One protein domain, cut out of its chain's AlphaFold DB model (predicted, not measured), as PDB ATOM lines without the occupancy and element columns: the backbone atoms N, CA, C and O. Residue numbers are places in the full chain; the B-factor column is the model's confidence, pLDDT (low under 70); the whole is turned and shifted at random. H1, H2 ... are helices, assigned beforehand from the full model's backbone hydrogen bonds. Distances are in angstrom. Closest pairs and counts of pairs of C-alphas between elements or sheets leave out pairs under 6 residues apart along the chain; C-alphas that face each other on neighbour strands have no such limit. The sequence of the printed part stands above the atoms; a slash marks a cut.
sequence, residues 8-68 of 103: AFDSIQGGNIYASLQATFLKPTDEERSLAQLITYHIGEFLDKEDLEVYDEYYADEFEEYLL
ATOM      1  N   ALA A   8     338.616 367.090 304.701       93.50
ATOM      2  CA  ALA A   8     339.327 368.190 304.064       93.50
ATOM      3  C   ALA A   8     338.761 368.433 302.653       93.50
ATOM      4  O   ALA A   8     338.855 367.558 301.788       93.50
ATOM      5  N   PHE A   9     338.147 369.598 302.420       91.38
ATOM      6  CA  PHE A   9     337.456 369.925 301.162       91.38
ATOM      7  C   PHE A   9     338.350 369.828 299.920       91.38
ATOM      8  O   PHE A   9     337.905 369.384 298.866       91.38
ATOM      9  N   ASP A  10     339.612 370.219 300.052       94.12
ATOM     10  CA  ASP A  10     340.631 370.184 299.003       94.12
ATOM     11  C   ASP A  10     341.067 368.761 298.622       94.12
ATOM     12  O   ASP A  10     341.645 368.553 297.558       94.12
ATOM     13  N   SER A  11     340.772 367.775 299.470       95.38
ATOM     14  CA  SER A  11     341.141 366.374 299.249       95.38
ATOM     15  C   SER A  11     340.077 365.545 298.520       95.38
ATOM     16  O   SER A  11     340.328 364.376 298.210       95.38
ATOM     17  N   ILE A  12     338.891 366.116 298.273       94.56
ATOM     18  CA  ILE A  12     337.758 365.407 297.669       94.56
ATOM     19  C   ILE A  12     338.044 365.141 296.191       94.56
ATOM     20  O   ILE A  12     338.315 366.057 295.416       94.56
ATOM     21  N   GLN A  13     337.941 363.878 295.789       95.25
ATOM     22  CA  GLN A  13     338.173 363.452 294.412       95.25
ATOM     23  C   GLN A  13     337.294 362.250 294.044       95.25
ATOM     24  O   GLN A  13     336.870 361.479 294.908       95.25
ATOM     25  N   GLY A  14     337.036 362.083 292.745       96.00
ATOM     26  CA  GLY A  14     336.364 360.898 292.211       96.00
ATOM     27  C   GLY A  14     337.212 359.641 292.389       96.00
ATOM     28  O   GLY A  14     338.436 359.684 292.237       96.00
ATOM     29  N   GLY A  15     336.568 358.529 292.730       92.94
ATOM     30  CA  GLY A  15     337.221 357.228 292.791       92.94
ATOM     31  C   GLY A  15     337.303 356.548 291.424       92.94
ATOM     32  O   GLY A  15     336.837 357.048 290.403       92.94
ATOM     33  N   ASN A  16     337.906 355.362 291.405       94.19
ATOM     34  CA  ASN A  16     338.018 354.525 290.208       94.19
ATOM     35  C   ASN A  16     336.736 353.730 289.891       94.19
ATOM     36  O   ASN A  16     336.694 353.022 288.887       94.19
ATOM     37  N   ILE A  17     335.729 353.795 290.763       94.88
ATOM     38  CA  ILE A  17     334.444 353.108 290.614       94.88
ATOM     39  C   ILE A  17     333.401 354.161 290.240       94.88
ATOM     40  O   ILE A  17     333.432 355.286 290.739       94.88
ATOM     41  N   TYR A  18     332.482 353.800 289.347       91.69
ATOM     42  CA  TYR A  18     331.370 354.675 288.997       91.69
ATOM     43  C   TYR A  18     330.600 355.101 290.256       91.69
ATOM     44  O   TYR A  18     330.331 354.277 291.126       91.69
ATOM     45  N   ALA A  19     330.269 356.393 290.338       90.81
ATOM     46  CA  ALA A  19     329.589 357.007 291.479       90.81
ATOM     47  C   ALA A  19     330.310 356.850 292.838       90.81
ATOM     48  O   ALA A  19     329.660 356.864 293.881       90.81
ATOM     49  N   SER A  20     331.645 356.742 292.854       93.81
ATOM     50  CA  SER A  20     332.421 356.775 294.099       93.81
ATOM     51  C   SER A  20     333.213 358.071 294.278       93.81
ATOM     52  O   SER A  20     333.739 358.661 293.331       93.81
ATOM     53  N   LEU A  21     333.308 358.508 295.534       92.75
ATOM     54  CA  LEU A  21     334.098 359.652 295.974       92.75
ATOM     55  C   LEU A  21     335.032 359.204 297.098       92.75
ATOM     56  O   LEU A  21     334.669 358.367 297.924       92.75
ATOM     57  N   GLN A  22     336.226 359.784 297.144       93.31
ATOM     58  CA  GLN A  22     337.192 359.574 298.217       93.31
ATOM     59  C   GLN A  22     337.724 360.916 298.719       93.31
ATOM     60  O   GLN A  22     337.812 361.886 297.963       93.31
ATOM     61  N   ALA A  23     338.076 360.969 300.002       94.44
ATOM     62  CA  ALA A  23     338.615 362.163 300.634       94.44
ATOM     63  C   ALA A  23     339.406 361.814 301.905       94.44
ATOM     64  O   ALA A  23     339.336 360.694 302.415       94.44
ATOM     65  N   THR A  24     340.159 362.784 302.419       94.94
ATOM     66  CA  THR A  24     340.958 362.650 303.642       94.94
ATOM     67  C   THR A  24     340.175 363.144 304.855       94.94
ATOM     68  O   THR A  24     339.665 364.266 304.863       94.94
ATOM     69  N   PHE A  25     340.124 362.321 305.905       93.88
ATOM     70  CA  PHE A  25     339.532 362.709 307.181       93.88
ATOM     71  C   PHE A  25     340.459 363.619 307.986       93.88
ATOM     72  O   PHE A  25     341.661 363.361 308.117       93.88
ATOM     73  N   LEU A  26     339.879 364.664 308.568       92.06
ATOM     74  CA  LEU A  26     340.555 365.537 309.516       92.06
ATOM     75  C   LEU A  26     340.625 364.856 310.885       92.06
ATOM     76  O   LEU A  26     339.691 364.183 311.321       92.06
ATOM     77  N   LYS A  27     341.755 365.022 311.573       89.69
ATOM     78  CA  LYS A  27     341.915 364.496 312.930       89.69
ATOM     79  C   LYS A  27     341.191 365.403 313.930       89.69
ATOM     80  O   LYS A  27     341.335 366.623 313.827       89.69
ATOM     81  N   PRO A  28     340.467 364.837 314.911       88.56
ATOM     82  CA  PRO A  28     339.926 365.612 316.016       88.56
ATOM     83  C   PRO A  28     341.046 366.349 316.753       88.56
ATOM     84  O   PRO A  28     342.127 365.802 316.957       88.56
ATOM     85  N   THR A  29     340.789 367.593 317.153       87.56
ATOM     86  CA  THR A  29     341.720 368.364 317.995       87.56
ATOM     87  C   THR A  29     341.796 367.804 319.416       87.56
ATOM     88  O   THR A  29     342.813 367.945 320.085       87.56
ATOM     89  N   ASP A  30     340.709 367.183 319.864       88.44
ATOM     90  CA  ASP A  30     340.580 366.522 321.155       88.44
ATOM     91  C   ASP A  30     340.905 365.031 320.994       88.44
ATOM     92  O   ASP A  30     340.159 364.302 320.337       88.44
ATOM     93  N   GLU A  31     342.028 364.589 321.568       79.56
ATOM     94  CA  GLU A  31     342.501 363.202 321.466       79.56
ATOM     95  C   GLU A  31     341.586 362.199 322.185       79.56
ATOM     96  O   GLU A  31     341.638 361.005 321.882       79.56
ATOM     97  N   GLU A  32     340.713 362.654 323.092       86.25
ATOM     98  CA  GLU A  32     339.725 361.785 323.744       86.25
ATOM     99  C   GLU A  32     338.593 361.383 322.787       86.25
ATOM    100  O   GLU A  32     337.891 360.391 323.013       86.25
ATOM    101  N   ARG A  33     338.414 362.121 321.683       85.44
ATOM    102  CA  ARG A  33     337.368 361.842 320.698       85.44
ATOM    103  C   ARG A  33     337.868 360.900 319.620       85.44
ATOM    104  O   ARG A  33     338.775 361.199 318.846       85.44
ATOM    105  N   SER A  34     337.185 359.769 319.496       90.25
ATOM    106  CA  SER A  34     337.436 358.827 318.413       90.25
ATOM    107  C   SER A  34     336.892 359.360 317.087       90.25
ATOM    108  O   SER A  34     335.686 359.550 316.926       90.25
ATOM    109  N   LEU A  35     337.776 359.518 316.098       90.38
ATOM    110  CA  LEU A  35     337.391 359.839 314.719       90.38
ATOM    111  C   LEU A  35     336.375 358.828 314.164       90.38
ATOM    112  O   LEU A  35     335.424 359.217 313.496       90.38
ATOM    113  N   ALA A  36     336.544 357.542 314.480       91.94
ATOM    114  CA  ALA A  36     335.633 356.498 314.021       91.94
ATOM    115  C   ALA A  36     334.213 356.700 314.570       91.94
ATOM    116  O   ALA A  36     333.253 356.558 313.825       91.94
ATOM    117  N   GLN A  37     334.071 357.092 315.842       92.75
ATOM    118  CA  GLN A  37     332.755 357.358 316.435       92.75
ATOM    119  C   GLN A  37     332.065 358.554 315.774       92.75
ATOM    120  O   GLN A  37     330.877 358.479 315.480       92.75
ATOM    121  N   LEU A  38     332.814 359.626 315.493       91.94
ATOM    122  CA  LEU A  38     332.282 360.808 314.809       91.94
ATOM    123  C   LEU A  38     331.820 360.483 313.384       91.94
ATOM    124  O   LEU A  38     330.753 360.929 312.967       91.94
ATOM    125  N   ILE A  39     332.602 359.687 312.650       93.00
ATOM    126  CA  ILE A  39     332.232 359.231 311.306       93.00
ATOM    127  C   ILE A  39     330.962 358.381 311.371       93.00
ATOM    128  O   ILE A  39     330.016 358.661 310.641       93.00
ATOM    129  N   THR A  40     330.913 357.386 312.259       93.62
ATOM    130  CA  THR A  40     329.739 356.515 312.408       93.62
ATOM    131  C   THR A  40     328.485 357.312 312.757       93.62
ATOM    132  O   THR A  40     327.439 357.075 312.162       93.62
ATOM    133  N   TYR A  41     328.591 358.284 313.668       92.75
ATOM    134  CA  TYR A  41     327.476 359.151 314.048       92.75
ATOM    135  C   TYR A  41     326.921 359.927 312.847       92.75
ATOM    136  O   TYR A  41     325.727 359.873 312.580       92.75
ATOM    137  N   HIS A  42     327.787 360.583 312.069       91.44
ATOM    138  CA  HIS A  42     327.338 361.366 310.917       91.44
ATOM    139  C   HIS A  42     326.854 360.514 309.740       91.44
ATOM    140  O   HIS A  42     326.040 360.992 308.954       91.44
ATOM    141  N   ILE A  43     327.354 359.283 309.585       91.25
ATOM    142  CA  ILE A  43     326.765 358.329 308.636       91.25
ATOM    143  C   ILE A  43     325.341 357.995 309.085       91.25
ATOM    144  O   ILE A  43     324.450 358.012 308.249       91.25
ATOM    145  N   GLY A  44     325.123 357.760 310.383       92.19
ATOM    146  CA  GLY A  44     323.787 357.555 310.950       92.19
ATOM    147  C   GLY A  44     322.850 358.728 310.666       92.19
ATOM    148  O   GLY A  44     321.825 358.531 310.039       92.19
ATOM    149  N   GLU A  45     323.253 359.960 311.000       90.44
ATOM    150  CA  GLU A  45     322.430 361.150 310.712       90.44
ATOM    151  C   GLU A  45     322.115 361.325 309.222       90.44
ATOM    152  O   GLU A  45     321.042 361.801 308.862       90.44
ATOM    153  N   PHE A  46     323.065 360.985 308.346       87.50
ATOM    154  CA  PHE A  46     322.834 361.022 306.908       87.50
ATOM    155  C   PHE A  46     321.805 359.972 306.492       87.50
ATOM    156  O   PHE A  46     320.887 360.310 305.758       87.50
ATOM    157  N   LEU A  47     321.942 358.735 306.974       87.25
ATOM    158  CA  LEU A  47     320.996 357.661 306.682       87.25
ATOM    159  C   LEU A  47     319.599 357.986 307.209       87.25
ATOM    160  O   LEU A  47     318.656 357.796 306.466       87.25
ATOM    161  N   ASP A  48     319.474 358.538 308.417       86.88
ATOM    162  CA  ASP A  48     318.178 358.924 308.992       86.88
ATOM    163  C   ASP A  48     317.511 360.059 308.196       86.88
ATOM    164  O   ASP A  48     316.292 360.119 308.070       86.88
ATOM    165  N   LYS A  49     318.303 360.998 307.659       83.56
ATOM    166  CA  LYS A  49     317.785 362.099 306.832       83.56
ATOM    167  C   LYS A  49     317.371 361.627 305.440       83.56
ATOM    168  O   LYS A  49     316.393 362.126 304.890       83.56
ATOM    169  N   GLU A  50     318.177 360.752 304.856       78.31
ATOM    170  CA  GLU A  50     317.902 360.131 303.565       78.31
ATOM    171  C   GLU A  50     316.985 358.912 303.717       78.31
ATOM    172  O   GLU A  50     316.790 358.205 302.736       78.31
ATOM    173  N   ASP A  51     316.441 358.640 304.909       71.31
ATOM    174  CA  ASP A  51     315.475 357.568 305.098       71.31
ATOM    175  C   ASP A  51     314.208 357.955 304.336       71.31
ATOM    176  O   ASP A  51     313.455 358.875 304.670       71.31
ATOM    177  N   LEU A  52     314.083 357.310 303.189       59.09
ATOM    178  CA  LEU A  52     313.174 357.606 302.105       59.09
ATOM    179  C   LEU A  52     311.809 356.958 302.375       59.09
ATOM    180  O   LEU A  52     311.278 356.275 301.504       59.09
ATOM    181  N   GLU A  53     311.190 357.202 303.537       57.34
ATOM    182  CA  GLU A  53     309.794 356.762 303.762       57.34
ATOM    183  C   GLU A  53     308.868 357.273 302.634       57.34
ATOM    184  O   GLU A  53     307.927 356.603 302.226       57.34
ATOM    185  N   VAL A  54     309.196 358.425 302.039       57.19
ATOM    186  CA  VAL A  54     308.440 359.037 300.934       57.19
ATOM    187  C   VAL A  54     308.621 358.314 299.591       57.19
ATOM    188  O   VAL A  54     307.753 358.410 298.727       57.19
ATOM    189  N   TYR A  55     309.735 357.610 299.376       57.78
ATOM    190  CA  TYR A  55     309.996 356.939 298.095       57.78
ATOM    191  C   TYR A  55     309.325 355.567 298.041       57.78
ATOM    192  O   TYR A  55     308.878 355.184 296.967       57.78
ATOM    193  N   ASP A  56     309.204 354.876 299.177       64.25
ATOM    194  CA  ASP A  56     308.604 353.540 299.247       64.25
ATOM    195  C   ASP A  56     307.080 353.562 299.072       64.25
ATOM    196  O   ASP A  56     306.568 352.753 298.306       64.25
ATOM    197  N   GLU A  57     306.349 354.489 299.707       66.12
ATOM    198  CA  GLU A  57     304.886 354.575 299.529       66.12
ATOM    199  C   GLU A  57     304.512 355.012 298.108       66.12
ATOM    200  O   GLU A  57     303.680 354.380 297.464       66.12
ATOM    201  N   TYR A  58     305.186 356.035 297.571       66.12
ATOM    202  CA  TYR A  58     304.914 356.510 296.213       66.12
ATOM    203  C   TYR A  58     305.250 355.450 295.152       66.12
ATOM    204  O   TYR A  58     304.480 355.248 294.218       66.12
ATOM    205  N   TYR A  59     306.371 354.731 295.297       72.38
ATOM    206  CA  TYR A  59     306.673 353.618 294.393       72.38
ATOM    207  C   TYR A  59     305.735 352.433 294.585       72.38
ATOM    208  O   TYR A  59     305.459 351.745 293.607       72.38
ATOM    209  N   ALA A  60     305.296 352.153 295.812       76.62
ATOM    210  CA  ALA A  60     304.365 351.065 296.073       76.62
ATOM    211  C   ALA A  60     303.028 351.311 295.371       76.62
ATOM    212  O   ALA A  60     302.561 350.410 294.679       76.62
ATOM    213  N   ASP A  61     302.478 352.521 295.486       80.94
ATOM    214  CA  ASP A  61     301.199 352.884 294.873       80.94
ATOM    215  C   ASP A  61     301.286 352.875 293.337       80.94
ATOM    216  O   ASP A  61     300.473 352.234 292.677       80.94
ATOM    217  N   GLU A  62     302.317 353.495 292.755       83.81
ATOM    218  CA  GLU A  62     302.514 353.518 291.294       83.81
ATOM    219  C   GLU A  62     302.788 352.112 290.730       83.81
ATOM    220  O   GLU A  62     302.349 351.761 289.635       83.81
ATOM    221  N   PHE A  63     303.508 351.270 291.478       84.31
ATOM    222  CA  PHE A  63     303.747 349.882 291.086       84.31
ATOM    223  C   PHE A  63     302.487 349.023 291.218       84.31
ATOM    224  O   PHE A  63     302.261 348.137 290.391       84.31
ATOM    225  N   GLU A  64     301.668 349.262 292.242       86.44
ATOM    226  CA  GLU A  64     300.368 348.615 292.393       86.44
ATOM    227  C   GLU A  64     299.433 349.007 291.242       86.44
ATOM    228  O   GLU A  64     298.854 348.118 290.615       86.44
ATOM    229  N   GLU A  65     299.351 350.295 290.903       88.12
ATOM    230  CA  GLU A  65     298.547 350.793 289.783       88.12
ATOM    231  C   GLU A  65     299.010 350.186 288.455       88.12
ATOM    232  O   GLU A  65     298.201 349.591 287.751       88.12
ATOM    233  N   TYR A  66     300.317 350.168 288.175       87.19
ATOM    234  CA  TYR A  66     300.865 349.510 286.982       87.19
ATOM    235  C   TYR A  66     300.515 348.011 286.886       87.19
ATOM    236  O   TYR A  66     300.366 347.465 285.793       87.19
ATOM    237  N   LEU A  67     300.401 347.302 288.014       86.38
ATOM    238  CA  LEU A  67     300.045 345.879 288.016       86.38
ATOM    239  C   LEU A  67     298.539 345.632 287.884       86.38
ATOM    240  O   LEU A  67     298.142 344.610 287.312       86.38
ATOM    241  N   LEU A  68     297.715 346.499 288.477       89.12
ATOM    242  CA  LEU A  68     296.261 346.347 288.523       89.12
ATOM    243  C   LEU A  68     295.569 346.947 287.297       89.12
ATOM    244  O   LEU A  68     294.578 346.373 286.841       89.12
TER     245      LEU A  68
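What this domain is: This is residues 8 to 68 of the 103 residues of an uncharacterized protein of Flavobacteriaceae bacterium (UniProt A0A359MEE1). Two helices, H2 and H1, follow each other end to end in one long arm, and residues 8 to 34, with no named element, form a looped tail that folds off the H1 end. In that tail residues 13 to 14 pair antiparallel with residues 21 to 22. The printed part has 61 residues with two named helices, H1 then H2, and no named strand; the class is all helix. It is extended, with a radius of gyration of the C-alphas of 18.6 A, and spans 58 by 29 by 14 A, only just flat.

How they stand to each other: H2, residues 53 to 68, and H1, residues 35 to 49, are apart, joined by a tight link of 3 residues. Residues 40 to 68 stand free, and so do residues 29 to 34. Every O i to N i+4 pair is within hydrogen-bond range in H1, and 10 of 12 in H2.

Where its parts are: H2 is 22.9 A long and ends at C-alpha 68 (296.261, 346.347, 288.523). H1 is 21.3 A long and begins at C-alpha 35 (337.391, 359.839, 314.719).

The domain as a whole: The C-alphas farthest apart, of Glu 31 and Leu 68, are 59.2 A apart. The printed part has no cut. Residues 52 to 58 have pLDDT under 70.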